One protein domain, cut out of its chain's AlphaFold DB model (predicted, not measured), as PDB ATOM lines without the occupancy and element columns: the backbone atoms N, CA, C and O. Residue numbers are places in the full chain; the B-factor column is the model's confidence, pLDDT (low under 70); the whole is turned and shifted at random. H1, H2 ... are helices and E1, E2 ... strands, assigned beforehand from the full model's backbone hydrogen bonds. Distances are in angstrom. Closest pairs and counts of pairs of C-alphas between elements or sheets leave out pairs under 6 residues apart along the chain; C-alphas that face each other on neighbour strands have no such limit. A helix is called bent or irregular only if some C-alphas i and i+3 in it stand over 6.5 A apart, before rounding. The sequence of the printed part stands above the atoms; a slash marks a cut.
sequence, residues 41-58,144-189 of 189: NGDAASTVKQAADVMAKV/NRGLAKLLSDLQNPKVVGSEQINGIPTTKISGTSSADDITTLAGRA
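AT A GLANCE: This is residues 41 to 58 and 144 to 189 of the 189 residues of the protein "Putative lipoprotein lprA" of Mycobacterium kansasii 824 (UniProt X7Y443). Look first for a bent two-stranded hairpin, E1 and E2, with residues 41 to 49 of H1 packed over it; H1, H2 and H3 form a row, each running opposite to the one before. The printed part has 64 residues, ordered H1, H2, E1, E2, H3, of mixed class, with one antiparallel sheet. It is only just compact, close to loose: radius of gyration of the C-alphas 12.4 A, spans 35 by 25 by 21 A.

IN THESE COORDINATES: Find C-alpha 155 at (13.690, 25.144, -44.272); E1 runs to 165, 23.0 A, and bends by 80 degrees at residue 162. E2, residues 168 to 176, spans 24.3 A. H1, residues 41 to 55, spans 20.8 A; H2 is 147 to 152. H3, 179 to 186, ends at (10.098, 21.064, -26.452).

HOW THE PARTS SIT: In the hairpin, N 163 and O 170 are within hydrogen-bond range at 3.0 A. The closest C-alphas of H1 and E1, Ala 44 and Lys 158, are 5.3 A apart. H1 and H2 touch, closest C-alphas Ala 52 and Ala 148 at 4.5 A, at a shallow tilt of 34 degrees, only just short of steep. H2 and H3 touch, closest C-alphas Leu 150 and Asp 181 at 5.9 A. H1 and H3 are apart. Every O i to N i+4 pair in H1, H2 and H3 is within hydrogen-bond range.

THE WHOLE: Gly 42 and Ala 189 hold the farthest C-alphas, 36.6 A apart. Residues 59 to 143 are not printed; C-alphas 58 and 144 are 12.7 A apart across this cut. Of the links that are printed whole, none is long. Look for pLDDT under 70 at residues 41 to 42 and 188 to 189.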
ATOM      1  N   ASN A  41       6.133  26.303 -54.503       56.91
ATOM      2  CA  ASN A  41       7.132  26.613 -53.467       56.91
ATOM      3  C   ASN A  41       7.165  28.104 -53.085       56.91
ATOM      4  O   ASN A  41       7.365  28.429 -51.918       56.91
ATOM      5  N   GLY A  42       6.929  29.013 -54.042       62.88
ATOM      6  CA  GLY A  42       6.804  30.450 -53.749       62.88
ATOM      7  C   GLY A  42       5.579  30.775 -52.886       62.88
ATOM      8  O   GLY A  42       5.633  31.661 -52.035       62.88
ATOM      9  N   ASP A  43       4.502  30.006 -53.051       87.38
ATOM     10  CA  ASP A  43       3.281  30.112 -52.245       87.38
ATOM     11  C   ASP A  43       3.485  29.523 -50.837       87.38
ATOM     12  O   ASP A  43       3.144  30.148 -49.837       87.38
ATOM     13  N   ALA A  44       4.170  28.376 -50.729       95.00
ATOM     14  CA  ALA A  44       4.509  27.769 -49.439       95.00
ATOM     15  C   ALA A  44       5.381  28.693 -48.574       95.00
ATOM     16  O   ALA A  44       5.063  28.940 -47.412       95.00
ATOM     17  N   ALA A  45       6.475  29.219 -49.138       95.25
ATOM     18  CA  ALA A  45       7.408  30.073 -48.406       95.25
ATOM     19  C   ALA A  45       6.759  31.393 -47.961       95.25
ATOM     20  O   ALA A  45       6.955  31.825 -46.826       95.25
ATOM     21  N   SER A  46       5.958  32.020 -48.827       95.69
ATOM     22  CA  SER A  46       5.239  33.252 -48.479       95.69
ATOM     23  C   SER A  46       4.143  33.010 -47.438       95.69
ATOM     24  O   SER A  46       4.040  33.789 -46.491       95.69
ATOM     25  N   THR A  47       3.400  31.903 -47.537       96.81
ATOM     26  CA  THR A  47       2.395  31.499 -46.542       96.81
ATOM     27  C   THR A  47       3.023  31.269 -45.167       96.81
ATOM     28  O   THR A  47       2.542  31.813 -44.175       96.81
ATOM     29  N   VAL A  48       4.124  30.512 -45.089       97.88
ATOM     30  CA  VAL A  48       4.837  30.267 -43.820       97.88
ATOM     31  C   VAL A  48       5.376  31.570 -43.239       97.88
ATOM     32  O   VAL A  48       5.220  31.815 -42.044       97.88
ATOM     33  N   LYS A  49       5.942  32.447 -44.076       97.12
ATOM     34  CA  LYS A  49       6.407  33.758 -43.622       97.12
ATOM     35  C   LYS A  49       5.265  34.612 -43.064       97.12
ATOM     36  O   LYS A  49       5.422  35.210 -42.004       97.12
ATOM     37  N   GLN A  50       4.117  34.647 -43.733       97.81
ATOM     38  CA  GLN A  50       2.949  35.371 -43.239       97.81
ATOM     39  C   GLN A  50       2.444  34.786 -41.914       97.81
ATOM     40  O   GLN A  50       2.109  35.542 -41.003       97.81
ATOM     41  N   ALA A  51       2.425  33.457 -41.782       98.12
ATOM     42  CA  ALA A  51       2.077  32.790 -40.533       98.12
ATOM     43  C   ALA A  51       3.046  33.172 -39.405       98.12
ATOM     44  O   ALA A  51       2.592  33.510 -38.316       98.12
ATOM     45  N   ALA A  52       4.357  33.206 -39.669       98.38
ATOM     46  CA  ALA A  52       5.362  33.663 -38.708       98.38
ATOM     47  C   ALA A  52       5.123  35.123 -38.275       98.38
ATOM     48  O   ALA A  52       5.085  35.416 -37.081       98.38
ATOM     49  N   ASP A  53       4.881  36.026 -39.235       98.44
ATOM     50  CA  ASP A  53       4.644  37.454 -38.980       98.44
ATOM     51  C   ASP A  53       3.348  37.702 -38.169       98.44
ATOM     52  O   ASP A  53       3.247  38.691 -37.435       98.44
ATOM     53  N   VAL A  54       2.342  36.824 -38.297       98.25
ATOM     54  CA  VAL A  54       1.119  36.842 -37.474       98.25
ATOM     55  C   VAL A  54       1.379  36.238 -36.097       98.25
ATOM     56  O   VAL A  54       1.031  36.868 -35.100       98.25
ATOM     57  N   MET A  55       2.025  35.071 -36.019       98.12
ATOM     58  CA  MET A  55       2.341  34.403 -34.750       98.12
ATOM     59  C   MET A  55       3.211  35.272 -33.840       98.12
ATOM     60  O   MET A  55       2.994  35.279 -32.634       98.12
ATOM     61  N   ALA A  56       4.117  36.080 -34.398       98.00
ATOM     62  CA  ALA A  56       4.935  37.031 -33.640       98.00
ATOM     63  C   ALA A  56       4.121  38.116 -32.903       98.00
ATOM     64  O   ALA A  56       4.660  38.813 -32.047       98.00
ATOM     65  N   LYS A  57       2.840  38.293 -33.252       97.69
ATOM     66  CA  LYS A  57       1.920  39.271 -32.647       97.69
ATOM     67  C   LYS A  57       0.890  38.624 -31.720       97.69
ATOM     68  O   LYS A  57       0.090  39.341 -31.123       97.69
ATOM     69  N   VAL A  58       0.858  37.294 -31.636       97.81
ATOM     70  CA  VAL A  58      -0.089  36.566 -30.786       97.81
ATOM     71  C   VAL A  58       0.327  36.731 -29.329       97.81
ATOM     72  O   VAL A  58       1.440  36.391 -28.945       97.81
ATOM     73  N   ASN A 144      11.137  35.685 -31.043       95.69
ATOM     74  CA  ASN A 144      12.523  35.419 -31.425       95.69
ATOM     75  C   ASN A 144      13.006  34.015 -31.041       95.69
ATOM     76  O   ASN A 144      14.076  33.606 -31.491       95.69
ATOM     77  N   ARG A 145      12.257  33.296 -30.199       94.44
ATOM     78  CA  ARG A 145      12.610  31.953 -29.699       94.44
ATOM     79  C   ARG A 145      11.487  30.923 -29.852       94.44
ATOM     80  O   ARG A 145      11.762  29.730 -29.796       94.44
ATOM     81  N   GLY A 146      10.246  31.379 -30.004       95.44
ATOM     82  CA  GLY A 146       9.040  30.560 -29.959       95.44
ATOM     83  C   GLY A 146       8.531  30.082 -31.309       95.44
ATOM     84  O   GLY A 146       9.276  29.924 -32.275       95.44
ATOM     85  N   LEU A 147       7.215  29.871 -31.393       97.00
ATOM     86  CA  LEU A 147       6.562  29.341 -32.596       97.00
ATOM     87  C   LEU A 147       6.756  30.244 -33.820       97.00
ATOM     88  O   LEU A 147       6.914  29.746 -34.933       97.00
ATOM     89  N   ALA A 148       6.782  31.565 -33.628       97.94
ATOM     90  CA  ALA A 148       7.039  32.507 -34.713       97.94
ATOM     91  C   ALA A 148       8.441  32.316 -35.312       97.94
ATOM     92  O   ALA A 148       8.586  32.277 -36.533       97.94
ATOM     93  N   LYS A 149       9.446  32.122 -34.450       97.38
ATOM     94  CA  LYS A 149      10.828  31.856 -34.852       97.38
ATOM     95  C   LYS A 149      10.965  30.512 -35.560       97.38
ATOM     96  O   LYS A 149      11.600  30.430 -36.605       97.38
ATOM     97  N   LEU A 150      10.323  29.469 -35.031       97.19
ATOM     98  CA  LEU A 150      10.286  28.156 -35.679       97.19
ATOM     99  C   LEU A 150       9.735  28.257 -37.109       97.19
ATOM    100  O   LEU A 150      10.298  27.683 -38.039       97.19
ATOM    101  N   LEU A 151       8.634  28.993 -37.291       97.81
ATOM    102  CA  LEU A 151       8.036  29.203 -38.607       97.81
ATOM    103  C   LEU A 151       8.952  30.025 -39.521       97.81
ATOM    104  O   LEU A 151       9.094  29.676 -40.691       97.81
ATOM    105  N   SER A 152       9.591  31.087 -39.016       97.38
ATOM    106  CA  SER A 152      10.488  31.918 -39.829       97.38
ATOM    107  C   SER A 152      11.727  31.173 -40.316       97.38
ATOM    108  O   SER A 152      12.240  31.485 -41.390       97.38
ATOM    109  N   ASP A 153      12.190  30.193 -39.543       97.00
ATOM    110  CA  ASP A 153      13.401  29.420 -39.820       97.00
ATOM    111  C   ASP A 153      13.135  28.101 -40.544       97.00
ATOM    112  O   ASP A 153      14.076  27.368 -40.869       97.00
ATOM    113  N   LEU A 154      11.867  27.795 -40.831       97.62
ATOM    114  CA  LEU A 154      11.481  26.561 -41.493       97.62
ATOM    115  C   LEU A 154      12.151  26.447 -42.870       97.62
ATOM    116  O   LEU A 154      11.926  27.246 -43.780       97.62
ATOM    117  N   GLN A 155      12.949  25.400 -43.045       96.88
ATOM    118  CA  GLN A 155      13.690  25.144 -44.272       96.88
ATOM    119  C   GLN A 155      12.860  24.311 -45.251       96.88
ATOM    120  O   GLN A 155      12.138  23.392 -44.861       96.88
ATOM    121  N   ASN A 156      13.025  24.595 -46.544       96.38
ATOM    122  CA  ASN A 156      12.395  23.866 -47.652       96.38
ATOM    123  C   ASN A 156      10.858  23.716 -47.538       96.38
ATOM    124  O   ASN A 156      10.352  22.601 -47.715       96.38
ATOM    125  N   PRO A 157      10.097  24.795 -47.253       97.12
ATOM    126  CA  PRO A 157       8.647  24.708 -47.152       97.12
ATOM    127  C   PRO A 157       8.031  24.290 -48.492       97.12
ATOM    128  O   PRO A 157       8.345  24.846 -49.547       97.12
ATOM    129  N   LYS A 158       7.122  23.317 -48.446       96.81
ATOM    130  CA  LYS A 158       6.426  22.780 -49.618       96.81
ATOM    131  C   LYS A 158       4.968  22.494 -49.289       96.81
ATOM    132  O   LYS A 158       4.687  21.785 -48.325       96.81
ATOM    133  N   VAL A 159       4.043  22.988 -50.116       96.38
ATOM    134  CA  VAL A 159       2.632  22.585 -50.029       96.38
ATOM    135  C   VAL A 159       2.519  21.105 -50.387       96.38
ATOM    136  O   VAL A 159       2.951  20.676 -51.458       96.38
ATOM    137  N   VAL A 160       1.927  20.325 -49.486       96.12
ATOM    138  CA  VAL A 160       1.702  18.881 -49.654       96.12
ATOM    139  C   VAL A 160       0.224  18.500 -49.610       96.12
ATOM    140  O   VAL A 160      -0.110  17.333 -49.797       96.12
ATOM    141  N   GLY A 161      -0.670  19.464 -49.393       95.00
ATOM    142  CA  GLY A 161      -2.109  19.249 -49.460       95.00
ATOM    143  C   GLY A 161      -2.902  20.319 -48.724       95.00
ATOM    144  O   GLY A 161      -2.412  21.417 -48.462       95.00
ATOM    145  N   SER A 162      -4.127  19.962 -48.358       94.62
ATOM    146  CA  SER A 162      -5.030  20.778 -47.552       94.62
ATOM    147  C   SER A 162      -5.741  19.886 -46.543       94.62
ATOM    148  O   SER A 162      -5.994  18.713 -46.821       94.62
ATOM    149  N   GLU A 163      -6.065  20.432 -45.380       95.38
ATOM    150  CA  GLU A 163      -6.775  19.725 -44.312       95.38
ATOM    151  C   GLU A 163      -7.696  20.683 -43.552       95.38
ATOM    152  O   GLU A 163      -7.598  21.900 -43.702       95.38
ATOM    153  N   GLN A 164      -8.630  20.146 -42.767       96.38
ATOM    154  CA  GLN A 164      -9.442  20.957 -41.863       96.38
ATOM    155  C   GLN A 164      -8.952  20.768 -40.433       96.38
ATOM    156  O   GLN A 164      -8.943  19.646 -39.932       96.38
ATOM    157  N   ILE A 165      -8.601  21.868 -39.774       95.44
ATOM    158  CA  ILE A 165      -8.246  21.894 -38.355       95.44
ATOM    159  C   ILE A 165      -9.353  22.656 -37.634       95.44
ATOM    160  O   ILE A 165      -9.613  23.812 -37.951       95.44
ATOM    161  N   ASN A 166     -10.055  21.995 -36.710       93.38
ATOM    162  CA  ASN A 166     -11.204  22.568 -35.992       93.38
ATOM    163  C   ASN A 166     -12.287  23.151 -36.927       93.38
ATOM    164  O   ASN A 166     -12.864  24.201 -36.658       93.38
ATOM    165  N   GLY A 167     -12.536  22.485 -38.062       95.50
ATOM    166  CA  GLY A 167     -13.488  22.940 -39.085       95.50
ATOM    167  C   GLY A 167     -12.998  24.109 -39.949       95.50
ATOM    168  O   GLY A 167     -13.725  24.553 -40.837       95.50
ATOM    169  N   ILE A 168     -11.772  24.598 -39.734       96.44
ATOM    170  CA  ILE A 168     -11.157  25.670 -40.521       96.44
ATOM    171  C   ILE A 168     -10.316  25.040 -41.641       96.44
ATOM    172  O   ILE A 168      -9.439  24.224 -41.350       96.44
ATOM    173  N   PRO A 169     -10.545  25.390 -42.920       95.31
ATOM    174  CA  PRO A 169      -9.684  24.966 -44.020       95.31
ATOM    175  C   PRO A 169      -8.258  25.503 -43.857       95.31
ATOM    176  O   PRO A 169      -8.058  26.695 -43.636       95.31
ATOM    177  N   THR A 170      -7.264  24.632 -44.010       96.81
ATOM    178  CA  THR A 170      -5.838  24.950 -43.858       96.81
ATOM    179  C   THR A 170      -5.011  24.355 -44.997       96.81
ATOM    180  O   THR A 170      -5.370  23.331 -45.590       96.81
ATOM    181  N   THR A 171      -3.883  24.998 -45.303       95.94
ATOM    182  CA  THR A 171      -2.883  24.486 -46.248       95.94
ATOM    183  C   THR A 171      -1.860  23.653 -45.490       95.94
ATOM    184  O   THR A 171      -1.207  24.148 -44.574       95.94
ATOM    185  N   LYS A 172      -1.677  22.398 -45.901       96.44
ATOM    186  CA  LYS A 172      -0.693  21.499 -45.302       96.44
ATOM    187  C   LYS A 172       0.673  21.743 -45.927       96.44
ATOM    188  O   LYS A 172       0.855  21.524 -47.128       96.44
ATOM    189  N   ILE A 173       1.634  22.167 -45.111       97.19
ATOM    190  CA  ILE A 173       2.999  22.493 -45.540       97.19
ATOM    191  C   ILE A 173       3.991  21.577 -44.821       97.19
ATOM    192  O   ILE A 173       3.969  21.464 -43.601       97.19
ATOM    193  N   SER A 174       4.869  20.921 -45.582       97.25
ATOM    194  CA  SER A 174       6.028  20.198 -45.048       97.25
ATOM    195  C   SER A 174       7.268  21.086 -45.066       97.25
ATOM    196  O   SER A 174       7.417  21.882 -45.989       97.25
ATOM    197  N   GLY A 175       8.193  20.875 -44.134       96.62
ATOM    198  CA  GLY A 175       9.510  21.511 -44.108       96.62
ATOM    199  C   GLY A 175      10.419  20.824 -43.091       96.62
ATOM    200  O   GLY A 175      10.041  19.813 -42.497       96.62
ATOM    201  N   THR A 176      11.611  21.368 -42.885       97.56
ATOM    202  CA  THR A 176      12.581  20.880 -41.895       97.56
ATOM    203  C   THR A 176      12.986  22.008 -40.956       97.56
ATOM    204  O   THR A 176      13.248  23.115 -41.415       97.56
ATOM    205  N   SER A 177      13.070  21.720 -39.662       96.06
ATOM    206  CA  SER A 177      13.543  22.660 -38.640       96.06
ATOM    207  C   SER A 177      14.918  22.252 -38.124       96.06
ATOM    208  O   SER A 177      15.275  21.072 -38.185       96.06
ATOM    209  N   SER A 178      15.674  23.206 -37.579       94.88
ATOM    210  CA  SER A 178      16.884  22.887 -36.827       94.88
ATOM    211  C   SER A 178      16.540  22.133 -35.535       94.88
ATOM    212  O   SER A 178      15.452  22.297 -34.975       94.88
ATOM    213  N   ALA A 179      17.471  21.304 -35.052       92.25
ATOM    214  CA  ALA A 179      17.316  20.623 -33.768       92.25
ATOM    215  C   ALA A 179      17.237  21.619 -32.598       92.25
ATOM    216  O   ALA A 179      16.529  21.363 -31.626       92.25
ATOM    217  N   ASP A 180      17.915  22.763 -32.711       91.06
ATOM    218  CA  ASP A 180      17.940  23.800 -31.680       91.06
ATOM    219  C   ASP A 180      16.584  24.502 -31.536       91.06
ATOM    220  O   ASP A 180      16.119  24.694 -30.410       91.06
ATOM    221  N   ASP A 181      15.910  24.822 -32.647       91.62
ATOM    222  CA  ASP A 181      14.566  25.418 -32.615       91.62
ATOM    223  C   ASP A 181      13.554  24.444 -31.990       91.62
ATOM    224  O   ASP A 181      12.751  24.826 -31.136       91.62
ATOM    225  N   ILE A 182      13.636  23.156 -32.349       90.69
ATOM    226  CA  ILE A 182      12.773  22.113 -31.774       90.69
ATOM    227  C   ILE A 182      13.056  21.924 -30.281       90.69
ATOM    228  O   ILE A 182      12.122  21.868 -29.486       90.69
ATOM    229  N   THR A 183      14.327  21.872 -29.880       88.44
ATOM    230  CA  THR A 183      14.723  21.709 -28.471       88.44
ATOM    231  C   THR A 183      14.299  22.909 -27.627       88.44
ATOM    232  O   THR A 183      13.891  22.752 -26.479       88.44
ATOM    233  N   THR A 184      14.353  24.115 -28.192       88.69
ATOM    234  CA  THR A 184      13.895  25.336 -27.517       88.69
ATOM    235  C   THR A 184      12.402  25.263 -27.190       88.69
ATOM    236  O   THR A 184      12.011  25.607 -26.079       88.69
ATOM    237  N   LEU A 185      11.576  24.753 -28.110       88.62
ATOM    238  CA  LEU A 185      10.128  24.624 -27.910       88.62
ATOM    239  C   LEU A 185       9.717  23.428 -27.052       88.62
ATOM    240  O   LEU A 185       8.769  23.541 -26.275       88.62
ATOM    241  N   ALA A 186      10.403  22.292 -27.190       83.25
ATOM    242  CA  ALA A 186      10.098  21.064 -26.452       83.25
ATOM    243  C   ALA A 186      10.532  21.116 -24.974       83.25
ATOM    244  O   ALA A 186      10.152  20.241 -24.199       83.25
ATOM    245  N   GLY A 187      11.291  22.144 -24.586       72.62
ATOM    246  CA  GLY A 187      11.925  22.252 -23.279       72.62
ATOM    247  C   GLY A 187      13.331  21.655 -23.309       72.62
ATOM    248  O   GLY A 187      13.564  20.574 -23.850       72.62
ATOM    249  N   ARG A 188      14.292  22.383 -22.732       59.50
ATOM    250  CA  ARG A 188      15.640  21.857 -22.496       59.50
ATOM    251  C   ARG A 188      15.586  20.944 -21.275       59.50
ATOM    252  O   ARG A 188      15.157  21.392 -20.217       59.50
ATOM    253  N   ALA A 189      16.000  19.692 -21.454       42.69
ATOM    254  CA  ALA A 189      16.332  18.802 -20.346       42.69
ATOM    255  C   ALA A 189      17.623  19.258 -19.652       42.69
ATOM    256  O   ALA A 189      18.503  19.808 -20.359       42.69
TER     257      ALA A 189